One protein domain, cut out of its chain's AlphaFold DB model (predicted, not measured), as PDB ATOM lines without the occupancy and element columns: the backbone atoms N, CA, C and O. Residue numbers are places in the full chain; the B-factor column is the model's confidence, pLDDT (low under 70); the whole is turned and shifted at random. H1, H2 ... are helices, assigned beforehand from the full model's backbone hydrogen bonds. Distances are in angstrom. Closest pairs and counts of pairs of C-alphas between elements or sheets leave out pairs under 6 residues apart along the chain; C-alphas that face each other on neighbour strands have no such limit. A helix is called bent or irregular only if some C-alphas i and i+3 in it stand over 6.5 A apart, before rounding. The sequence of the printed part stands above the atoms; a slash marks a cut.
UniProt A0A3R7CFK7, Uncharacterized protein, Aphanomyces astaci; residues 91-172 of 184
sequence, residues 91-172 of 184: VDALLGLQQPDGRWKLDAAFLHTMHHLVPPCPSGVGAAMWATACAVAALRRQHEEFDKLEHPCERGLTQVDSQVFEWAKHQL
ATOM      1  N   VAL A  91      20.084  77.853  59.956       87.69
ATOM      2  CA  VAL A  91      18.911  78.693  59.680       87.69
ATOM      3  C   VAL A  91      19.233  79.854  58.729       87.69
ATOM      4  O   VAL A  91      18.556  80.008  57.718       87.69
ATOM      5  N   ASP A  92      20.289  80.626  58.989       89.31
ATOM      6  CA  ASP A  92      20.731  81.739  58.138       89.31
ATOM      7  C   ASP A  92      21.132  81.274  56.742       89.31
ATOM      8  O   ASP A  92      20.739  81.878  55.741       89.31
ATOM      9  N   ALA A  93      21.876  80.169  56.672       89.81
ATOM     10  CA  ALA A  93      22.243  79.547  55.409       89.81
ATOM     11  C   ALA A  93      20.993  79.110  54.630       89.81
ATOM     12  O   ALA A  93      20.908  79.330  53.422       89.81
ATOM     13  N   LEU A  94      19.996  78.536  55.310       91.88
ATOM     14  CA  LEU A  94      18.752  78.101  54.681       91.88
ATOM     15  C   LEU A  94      17.910  79.290  54.203       91.88
ATOM     16  O   LEU A  94      17.382  79.246  53.093       91.88
ATOM     17  N   LEU A  95      17.828  80.368  54.985       93.31
ATOM     18  CA  LEU A  95      17.156  81.609  54.590       93.31
ATOM     19  C   LEU A  95      17.840  82.273  53.387       93.31
ATOM     20  O   LEU A  95      17.155  82.743  52.482       93.31
ATOM     21  N   GLY A  96      19.174  82.251  53.329       92.88
ATOM     22  CA  GLY A  96      19.947  82.779  52.201       92.88
ATOM     23  C   GLY A  96      19.728  82.028  50.881       92.88
ATOM     24  O   GLY A  96      19.951  82.590  49.811       92.88
ATOM     25  N   LEU A  97      19.254  80.779  50.940       95.31
ATOM     26  CA  LEU A  97      18.900  79.983  49.760       95.31
ATOM     27  C   LEU A  97      17.462  80.222  49.271       95.31
ATOM     28  O   LEU A  97      17.085  79.681  48.226       95.31
ATOM     29  N   GLN A  98      16.652  81.003  49.995       96.56
ATOM     30  CA  GLN A  98      15.290  81.309  49.568       96.56
ATOM     31  C   GLN A  98      15.310  82.219  48.334       96.56
ATOM     32  O   GLN A  98      15.916  83.290  48.323       96.56
ATOM     33  N   GLN A  99      14.590  81.818  47.290       95.75
ATOM     34  CA  GLN A  99      14.424  82.612  46.080       95.75
ATOM     35  C   GLN A  99      13.511  83.835  46.325       95.75
ATOM     36  O   GLN A  99      12.721  83.860  47.279       95.75
ATOM     37  N   PRO A 100      13.564  84.874  45.466       93.69
ATOM     38  CA  PRO A 100      12.717  86.065  45.606       93.69
ATOM     39  C   PRO A 100      11.208  85.778  45.564       93.69
ATOM     40  O   PRO A 100      10.423  86.502  46.172       93.69
ATOM     41  N   ASP A 101      10.793  84.693  44.915       93.38
ATOM     42  CA  ASP A 101       9.404  84.217  44.874       93.38
ATOM     43  C   ASP A 101       8.998  83.387  46.112       93.38
ATOM     44  O   ASP A 101       7.843  82.995  46.246       93.38
ATOM     45  N   GLY A 102       9.931  83.145  47.038       93.12
ATOM     46  CA  GLY A 102       9.713  82.395  48.273       93.12
ATOM     47  C   GLY A 102      10.042  80.905  48.180       93.12
ATOM     48  O   GLY A 102       9.927  80.213  49.192       93.12
ATOM     49  N   ARG A 103      10.458  80.401  47.010       96.31
ATOM     50  CA  ARG A 103      10.766  78.980  46.796       96.31
ATOM     51  C   ARG A 103      12.178  78.616  47.236       96.31
ATOM     52  O   ARG A 103      13.083  79.443  47.238       96.31
ATOM     53  N   TRP A 104      12.381  77.335  47.525       96.94
ATOM     54  CA  TRP A 104      13.707  76.726  47.597       96.94
ATOM     55  C   TRP A 104      13.921  75.795  46.414       96.94
ATOM     56  O   TRP A 104      13.026  75.050  46.000       96.94
ATOM     57  N   LYS A 105      15.135  75.819  45.867       95.62
ATOM     58  CA  LYS A 105      15.549  74.909  44.804       95.62
ATOM     59  C   LYS A 105      16.157  73.654  45.420       95.62
ATOM     60  O   LYS A 105      16.995  73.742  46.309       95.62
ATOM     61  N   LEU A 106      15.769  72.485  44.914       93.06
ATOM     62  CA  LEU A 106      16.400  71.223  45.294       93.06
ATOM     63  C   LEU A 106      17.746  71.079  44.568       93.06
ATOM     64  O   LEU A 106      17.817  70.482  43.494       93.06
ATOM     65  N   ASP A 107      18.801  71.669  45.119       94.06
ATOM     66  CA  ASP A 107      20.163  71.578  44.594       94.06
ATOM     67  C   ASP A 107      21.173  71.119  45.658       94.06
ATOM     68  O   ASP A 107      20.817  70.795  46.793       94.06
ATOM     69  N   ALA A 108      22.446  71.028  45.269       92.38
ATOM     70  CA  ALA A 108      23.506  70.555  46.153       92.38
ATOM     71  C   ALA A 108      23.689  71.453  47.386       92.38
ATOM     72  O   ALA A 108      23.957  70.930  48.465       92.38
ATOM     73  N   ALA A 109      23.510  72.772  47.245       92.69
ATOM     74  CA  ALA A 109      23.632  73.709  48.356       92.69
ATOM     75  C   ALA A 109      22.492  73.504  49.358       92.69
ATOM     76  O   ALA A 109      22.742  73.351  50.551       92.69
ATOM     77  N   PHE A 110      21.256  73.387  48.870       94.00
ATOM     78  CA  PHE A 110      20.101  73.078  49.708       94.00
ATOM     79  C   PHE A 110      20.255  71.749  50.451       94.00
ATOM     80  O   PHE A 110      20.048  71.680  51.662       94.00
ATOM     81  N   LEU A 111      20.648  70.689  49.740       93.50
ATOM     82  CA  LEU A 111      20.862  69.377  50.346       93.50
ATOM     83  C   LEU A 111      21.972  69.416  51.397       93.50
ATOM     84  O   LEU A 111      21.818  68.786  52.440       93.50
ATOM     85  N   HIS A 112      23.047  70.163  51.146       90.94
ATOM     86  CA  HIS A 112      24.138  70.334  52.097       90.94
ATOM     87  C   HIS A 112      23.673  71.043  53.376       90.94
ATOM     88  O   HIS A 112      23.888  70.518  54.467       90.94
ATOM     89  N   THR A 113      22.951  72.163  53.251       91.19
ATOM     90  CA  THR A 113      22.367  72.893  54.393       91.19
ATOM     91  C   THR A 113      21.384  72.031  55.186       91.19
ATOM     92  O   THR A 113      21.284  72.135  56.401       91.19
ATOM     93  N   MET A 114      20.677  71.125  54.510       90.69
ATOM     94  CA  MET A 114      19.748  70.179  55.128       90.69
ATOM     95  C   MET A 114      20.426  68.868  55.571       90.69
ATOM     96  O   MET A 114      19.741  67.872  55.808       90.69
ATOM     97  N   HIS A 115      21.762  68.833  55.650       90.19
ATOM     98  CA  HIS A 115      22.575  67.679  56.062       90.19
ATOM     99  C   HIS A 115      22.287  66.380  55.285       90.19
ATOM    100  O   HIS A 115      22.438  65.279  55.809       90.19
ATOM    101  N   HIS A 116      21.851  66.496  54.029       88.69
ATOM    102  CA  HIS A 116      21.407  65.388  53.179       88.69
ATOM    103  C   HIS A 116      20.263  64.546  53.780       88.69
ATOM    104  O   HIS A 116      20.061  63.399  53.387       88.69
ATOM    105  N   LEU A 117      19.481  65.126  54.698       91.19
ATOM    106  CA  LEU A 117      18.351  64.471  55.369       91.19
ATOM    107  C   LEU A 117      17.003  64.692  54.666       91.19
ATOM    108  O   LEU A 117      15.964  64.257  55.160       91.19
ATOM    109  N   VAL A 118      17.002  65.380  53.522       92.75
ATOM    110  CA  VAL A 118      15.793  65.612  52.722       92.75
ATOM    111  C   VAL A 118      15.308  64.272  52.156       92.75
ATOM    112  O   VAL A 118      16.067  63.622  51.432       92.75
ATOM    113  N   PRO A 119      14.064  63.841  52.442       92.62
ATOM    114  CA  PRO A 119      13.545  62.595  51.900       92.62
ATOM    115  C   PRO A 119      13.394  62.662  50.373       92.62
ATOM    116  O   PRO A 119      13.288  63.757  49.806       92.62
ATOM    117  N   PRO A 120      13.333  61.507  49.690       92.75
ATOM    118  CA  PRO A 120      13.042  61.457  48.262       92.75
ATOM    119  C   PRO A 120      11.742  62.195  47.920       92.75
ATOM    120  O   PRO A 120      10.750  62.083  48.637       92.75
ATOM    121  N   CYS A 121      11.742  62.935  46.811       93.50
ATOM    122  CA  CYS A 121      10.560  63.665  46.355       93.50
ATOM    123  C   CYS A 121       9.415  62.689  46.026       93.50
ATOM    124  O   CYS A 121       9.634  61.767  45.232       93.50
ATOM    125  N   PRO A 122       8.201  62.879  46.578       93.50
ATOM    126  CA  PRO A 122       7.045  62.062  46.229       93.50
ATOM    127  C   PRO A 122       6.705  62.150  44.736       93.50
ATOM    128  O   PRO A 122       6.867  63.195  44.100       93.50
ATOM    129  N   SER A 123       6.186  61.055  44.177       92.06
ATOM    130  CA  SER A 123       5.737  61.005  42.784       92.06
ATOM    131  C   SER A 123       4.660  62.056  42.504       92.06
ATOM    132  O   SER A 123       3.704  62.188  43.266       92.06
ATOM    133  N   GLY A 124       4.797  62.784  41.394       91.25
ATOM    134  CA  GLY A 124       3.850  63.833  40.994       91.25
ATOM    135  C   GLY A 124       4.060  65.189  41.678       91.25
ATOM    136  O   GLY A 124       3.404  66.151  41.294       91.25
ATOM    137  N   VAL A 125       4.995  65.299  42.628       93.44
ATOM    138  CA  VAL A 125       5.372  66.574  43.255       93.44
ATOM    139  C   VAL A 125       6.595  67.153  42.544       93.44
ATOM    140  O   VAL A 125       7.571  66.453  42.274       93.44
ATOM    141  N   GLY A 126       6.561  68.450  42.235       94.81
ATOM    142  CA  GLY A 126       7.713  69.144  41.663       94.81
ATOM    143  C   GLY A 126       8.852  69.285  42.679       94.81
ATOM    144  O   GLY A 126       8.618  69.662  43.825       94.81
ATOM    145  N   ALA A 127      10.098  69.068  42.249       94.12
ATOM    146  CA  ALA A 127      11.270  69.112  43.132       94.12
ATOM    147  C   ALA A 127      11.403  70.428  43.927       94.12
ATOM    148  O   ALA A 127      11.753  70.403  45.104       94.12
ATOM    149  N   ALA A 128      11.081  71.574  43.314       93.88
ATOM    150  CA  ALA A 128      11.098  72.875  43.990       93.88
ATOM    151  C   ALA A 128       9.992  73.004  45.055       93.88
ATOM    152  O   ALA A 128      10.229  73.547  46.131       93.88
ATOM    153  N   MET A 129       8.798  72.463  44.793       96.06
ATOM    154  CA  MET A 129       7.711  72.435  45.776       96.06
ATOM    155  C   MET A 129       8.085  71.545  46.964       96.06
ATOM    156  O   MET A 129       7.898  71.940  48.111       96.06
ATOM    157  N   TRP A 130       8.688  70.380  46.701       96.94
ATOM    158  CA  TRP A 130       9.162  69.483  47.754       96.94
ATOM    159  C   TRP A 130      10.282  70.098  48.600       96.94
ATOM    160  O   TRP A 130      10.220  70.044  49.829       96.94
ATOM    161  N   ALA A 131      11.270  70.739  47.967       96.69
ATOM    162  CA  ALA A 131      12.323  71.463  48.679       96.69
ATOM    163  C   ALA A 131      11.749  72.586  49.546       96.69
ATOM    164  O   ALA A 131      12.094  72.684  50.718       96.69
ATOM    165  N   THR A 132      10.820  73.376  49.004       97.25
ATOM    166  CA  THR A 132      10.142  74.453  49.742       97.25
ATOM    167  C   THR A 132       9.368  73.898  50.940       97.25
ATOM    168  O   THR A 132       9.502  74.411  52.049       97.25
ATOM    169  N   ALA A 133       8.629  72.799  50.761       96.94
ATOM    170  CA  ALA A 133       7.900  72.135  51.839       96.94
ATOM    171  C   ALA A 133       8.841  71.654  52.957       96.94
ATOM    172  O   ALA A 133       8.573  71.883  54.136       96.94
ATOM    173  N   CYS A 134       9.967  71.032  52.589       95.88
ATOM    174  CA  CYS A 134      10.975  70.567  53.540       95.88
ATOM    175  C   CYS A 134      11.670  71.729  54.262       95.88
ATOM    176  O   CYS A 134      11.874  71.652  55.471       95.88
ATOM    177  N   ALA A 135      12.001  72.810  53.551       95.06
ATOM    178  CA  ALA A 135      12.629  73.998  54.125       95.06
ATOM    179  C   ALA A 135      11.728  74.632  55.189       95.06
ATOM    180  O   ALA A 135      12.138  74.810  56.333       95.06
ATOM    181  N   VAL A 136      10.462  74.885  54.843       95.12
ATOM    182  CA  VAL A 136       9.480  75.460  55.770       95.12
ATOM    183  C   VAL A 136       9.234  74.523  56.956       95.12
ATOM    184  O   VAL A 136       9.140  74.987  58.090       95.12
ATOM    185  N   ALA A 137       9.156  73.207  56.727       94.12
ATOM    186  CA  ALA A 137       8.982  72.235  57.806       94.12
ATOM    187  C   ALA A 137      10.185  72.201  58.763       94.12
ATOM    188  O   ALA A 137       9.990  72.030  59.965       94.12
ATOM    189  N   ALA A 138      11.407  72.385  58.258       92.38
ATOM    190  CA  ALA A 138      12.609  72.480  59.080       92.38
ATOM    191  C   ALA A 138      12.646  73.783  59.889       92.38
ATOM    192  O   ALA A 138      12.851  73.743  61.100       92.38
ATOM    193  N   LEU A 139      12.390  74.921  59.235       91.75
ATOM    194  CA  LEU A 139      12.405  76.245  59.859       91.75
ATOM    195  C   LEU A 139      11.333  76.372  60.946       91.75
ATOM    196  O   LEU A 139      11.625  76.816  62.048       91.75
ATOM    197  N   ARG A 140      10.110  75.887  60.699       90.31
ATOM    198  CA  ARG A 140       9.012  75.949  61.681       90.31
ATOM    199  C   ARG A 140       9.236  75.131  62.956       90.31
ATOM    200  O   ARG A 140       8.461  75.277  63.895       90.31
ATOM    201  N   ARG A 141      10.258  74.271  63.002       87.94
ATOM    202  CA  ARG A 141      10.660  73.552  64.223       87.94
ATOM    203  C   ARG A 141      11.577  74.392  65.123       87.94
ATOM    204  O   ARG A 141      11.772  74.021  66.276       87.94
ATOM    205  N   GLN A 142      12.120  75.502  64.619       85.19
ATOM    206  CA  GLN A 142      13.014  76.399  65.354       85.19
ATOM    207  C   GLN A 142      12.205  77.475  66.077       85.19
ATOM    208  O   GLN A 142      11.941  78.552  65.549       85.19
ATOM    209  N   HIS A 143      11.783  77.163  67.301       74.50
ATOM    210  CA  HIS A 143      10.977  78.075  68.116       74.50
ATOM    211  C   HIS A 143      11.750  79.312  68.599       74.50
ATOM    212  O   HIS A 143      11.135  80.329  68.898       74.50
ATOM    213  N   GLU A 144      13.081  79.238  68.658       79.19
ATOM    214  CA  GLU A 144      13.939  80.307  69.187       79.19
ATOM    215  C   GLU A 144      14.061  81.515  68.244       79.19
ATOM    216  O   GLU A 144      14.325  82.623  68.700       79.19
ATOM    217  N   GLU A 145      13.835  81.326  66.940       79.81
ATOM    218  CA  GLU A 145      14.017  82.361  65.909       79.81
ATOM    219  C   GLU A 145      12.691  82.788  65.249       79.81
ATOM    220  O   GLU A 145      12.679  83.262  64.114       79.81
ATOM    221  N   PHE A 146      11.559  82.620  65.945       78.38
ATOM    222  CA  PHE A 146      10.210  82.815  65.394       78.38
ATOM    223  C   PHE A 146      10.036  84.132  64.615       78.38
ATOM    224  O   PHE A 146       9.616  84.096  63.458       78.38
ATOM    225  N   ASP A 147      10.439  85.266  65.200       83.56
ATOM    226  CA  ASP A 147      10.280  86.603  64.599       83.56
ATOM    227  C   ASP A 147      10.991  86.731  63.242       83.56
ATOM    228  O   ASP A 147      10.534  87.421  62.332       83.56
ATOM    229  N   LYS A 148      12.121  86.036  63.075       86.56
ATOM    230  CA  LYS A 148      12.896  86.038  61.828       86.56
ATOM    231  C   LYS A 148      12.297  85.109  60.775       86.56
ATOM    232  O   LYS A 148      12.494  85.315  59.576       86.56
ATOM    233  N   LEU A 149      11.599  84.067  61.216       89.81
ATOM    234  CA  LEU A 149      11.111  82.981  60.374       89.81
ATOM    235  C   LEU A 149       9.679  83.174  59.891       89.81
ATOM    236  O   LEU A 149       9.321  82.547  58.894       89.81
ATOM    237  N   GLU A 150       8.893  84.036  60.537       90.25
ATOM    238  CA  GLU A 150       7.490  84.291  60.199       90.25
ATOM    239  C   GLU A 150       7.313  84.608  58.705       90.25
ATOM    240  O   GLU A 150       6.760  83.797  57.956       90.25
ATOM    241  N   HIS A 151       7.894  85.711  58.230       92.69
ATOM    242  CA  HIS A 151       7.764  86.133  56.833       92.69
ATOM    243  C   HIS A 151       8.365  85.157  55.802       92.69
ATOM    244  O   HIS A 151       7.699  84.860  54.802       92.69
ATOM    245  N   PRO A 152       9.595  84.632  55.977       92.25
ATOM    246  CA  PRO A 152      10.143  83.632  55.062       92.25
ATOM    247  C   PRO A 152       9.289  82.364  54.972       92.25
ATOM    248  O   PRO A 152       9.086  81.846  53.870       92.25
ATOM    249  N   CYS A 153       8.758  81.881  56.101       93.19
ATOM    250  CA  CYS A 153       7.904  80.696  56.130       93.19
ATOM    251  C   CYS A 153       6.552  80.955  55.464       93.19
ATOM    252  O   CYS A 153       6.096  80.109  54.698       93.19
ATOM    253  N   GLU A 154       5.924  82.105  55.708       94.56
ATOM    254  CA  GLU A 154       4.680  82.495  55.034       94.56
ATOM    255  C   GLU A 154       4.852  82.529  53.517       94.56
ATOM    256  O   GLU A 154       4.086  81.889  52.795       94.56
ATOM    257  N   ARG A 155       5.908  83.192  53.030       95.00
ATOM    258  CA  ARG A 155       6.234  83.232  51.598       95.00
ATOM    259  C   ARG A 155       6.425  81.829  51.029       95.00
ATOM    260  O   ARG A 155       5.857  81.527  49.983       95.00
ATOM    261  N   GLY A 156       7.151  80.961  51.731       93.94
ATOM    262  CA  GLY A 156       7.326  79.564  51.327       93.94
ATOM    263  C   GLY A 156       6.009  78.790  51.243       93.94
ATOM    264  O   GLY A 156       5.782  78.065  50.277       93.94
ATOM    265  N   LEU A 157       5.101  78.985  52.203       95.44
ATOM    266  CA  LEU A 157       3.800  78.307  52.224       95.44
ATOM    267  C   LEU A 157       2.900  78.704  51.057       95.44
ATOM    268  O   LEU A 157       2.143  77.865  50.584       95.44
ATOM    269  N   THR A 158       3.012  79.930  50.535       96.12
ATOM    270  CA  THR A 158       2.257  80.327  49.329       96.12
ATOM    271  C   THR A 158       2.632  79.524  48.080       96.12
ATOM    272  O   THR A 158       1.881  79.514  47.109       96.12
ATOM    273  N   GLN A 159       3.789  78.853  48.092       94.62
ATOM    274  CA  GLN A 159       4.328  78.099  46.958       94.62
ATOM    275  C   GLN A 159       4.137  76.581  47.098       94.62
ATOM    276  O   GLN A 159       4.595  75.828  46.234       94.62
ATOM    277  N   VAL A 160       3.508  76.120  48.184       94.56
ATOM    278  CA  VAL A 160       3.391  74.701  48.531       94.56
ATOM    279  C   VAL A 160       1.934  74.332  48.771       94.56
ATOM    280  O   VAL A 160       1.245  74.965  49.564       94.56
ATOM    281  N   ASP A 161       1.490  73.245  48.145       94.75
ATOM    282  CA  ASP A 161       0.176  72.671  48.425       94.75
ATOM    283  C   ASP A 161       0.118  72.126  49.859       94.75
ATOM    284  O   ASP A 161       1.025  71.418  50.308       94.75
ATOM    285  N   SER A 162      -0.986  72.373  50.568       93.88
ATOM    286  CA  SER A 162      -1.152  71.965  51.973       93.88
ATOM    287  C   SER A 162      -0.874  70.476  52.205       93.88
ATOM    288  O   SER A 162      -0.268  70.103  53.206       93.88
ATOM    289  N   GLN A 163      -1.265  69.617  51.258       94.62
ATOM    290  CA  GLN A 163      -1.016  68.177  51.333       94.62
ATOM    291  C   GLN A 163       0.479  67.837  51.264       94.62
ATOM    292  O   GLN A 163       0.961  67.010  52.036       94.62
ATOM    293  N   VAL A 164       1.220  68.494  50.369       93.69
ATOM    294  CA  VAL A 164       2.667  68.295  50.211       93.69
ATOM    295  C   VAL A 164       3.407  68.783  51.454       93.69
ATOM    296  O   VAL A 164       4.350  68.134  51.908       93.69
ATOM    297  N   PHE A 165       2.947  69.884  52.051       95.50
ATOM    298  CA  PHE A 165       3.498  70.382  53.307       95.50
ATOM    299  C   PHE A 165       3.288  69.407  54.474       95.50
ATOM    300  O   PHE A 165       4.230  69.131  55.219       95.50
ATOM    301  N   GLU A 166       2.092  68.828  54.615       94.56
ATOM    302  CA  GLU A 166       1.841  67.811  55.647       94.56
ATOM    303  C   GLU A 166       2.704  66.561  55.441       94.56
ATOM    304  O   GLU A 166       3.280  66.037  56.398       94.56
ATOM    305  N   TRP A 167       2.898  66.118  54.197       94.19
ATOM    306  CA  TRP A 167       3.838  65.034  53.905       94.19
ATOM    307  C   TRP A 167       5.266  65.373  54.328       94.19
ATOM    308  O   TRP A 167       5.917  64.544  54.965       94.19
ATOM    309  N   ALA A 168       5.743  66.583  54.032       93.12
ATOM    310  CA  ALA A 168       7.071  67.025  54.442       93.12
ATOM    311  C   ALA A 168       7.216  67.039  55.969       93.12
ATOM    312  O   ALA A 168       8.198  66.520  56.490       93.12
ATOM    313  N   LYS A 169       6.217  67.535  56.709       93.31
ATOM    314  CA  LYS A 169       6.234  67.526  58.183       93.31
ATOM    315  C   LYS A 169       6.392  66.123  58.766       93.31
ATOM    316  O   LYS A 169       7.118  65.971  59.749       93.31
ATOM    317  N   HIS A 170       5.720  65.136  58.177       91.38
ATOM    318  CA  HIS A 170       5.759  63.747  58.634       91.38
ATOM    319  C   HIS A 170       7.021  62.996  58.204       91.38
ATOM    320  O   HIS A 170       7.517  62.168  58.963       91.38
ATOM    321  N   GLN A 171       7.524  63.251  56.995       90.88
ATOM    322  CA  GLN A 171       8.647  62.500  56.430       90.88
ATOM    323  C   GLN A 171      10.009  63.097  56.780       90.88
ATOM    324  O   GLN A 171      10.992  62.364  56.849       90.88
ATOM    325  N   LEU A 172      10.088  64.415  56.973       89.44
ATOM    326  CA  LEU A 172      11.348  65.087  57.252       89.44
ATOM    327  C   LEU A 172      11.813  64.724  58.670       89.44
ATOM    328  O   LEU A 172      11.131  65.094  59.633       89.44
TER     329      LEU A 172
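What this domain is: This is residues 91 to 172 of the 184 residues of an uncharacterized protein of Aphanomyces astaci (UniProt A0A3R7CFK7). A small helical body is built round H3, which runs through the middle; H4, the longest helix by residues, folds back beside H3, and H5 crosses H3 steeply. On the side of H3 away from H5 lie two short helices, H1 and H2, with long links on either side of H2. The printed part has 82 residues with five named helices, H1 to H5 in chain order, and no named strand; the class is all helix. It is compact, with a radius of gyration of the C-alphas of 11.3 A and spans of 34 by 25 by 24 A.

Where its parts are: H4 is residues 143 to 157, 17.4 A long; it is irregular, with C-alphas 144 and 147 8.6 A apart. H3 is residues 127 to 139, 18.2 A, beginning at C-alpha 127 (11.270, 69.112, 43.132). H5 is residues 162 to 171, 14.3 A, ending at C-alpha 171 (8.647, 62.500, 56.430). H1, residues 91 to 96, and H2, residues 108 to 113, are each 8.6 A; C-alpha 91 is at (18.911, 78.693, 59.680).

How they stand to each other: H4 and H3 touch as a helical hairpin, at a shallow tilt of 22 degrees, opposite ways; their closest C-alphas, Val 136 and Cys 153, are 5.5 A apart. H3 and H5 touch at a steep tilt of 64 degrees, with the C-alphas of Ala 133 and Phe 165 closest at 5.0 A. H1 and H2, a helical hairpin, only just touch, with 3 pairs of C-alphas within 8 A; Leu 94 and Thr 113 have the closest C-alphas, 6.3 A. H1 is close to H3 but not clearly touching, Val 91 and Leu 139 having the closest C-alphas, 7.0 A. H2 and H5 are apart. In H1, H2, H3 and H5 every O i to N i+4 pair is within hydrogen-bond range; in H4, 7 of 11 are.

The domain as a whole: The C-alphas farthest apart, Gly 124 and Glu 144, are 34.2 A apart. The printed part has no cut. The links H1 to H2 and H2 to H3 are long; the other two are tight. Mean pLDDT of the printed part is 92.2, and no printed residue is under 70.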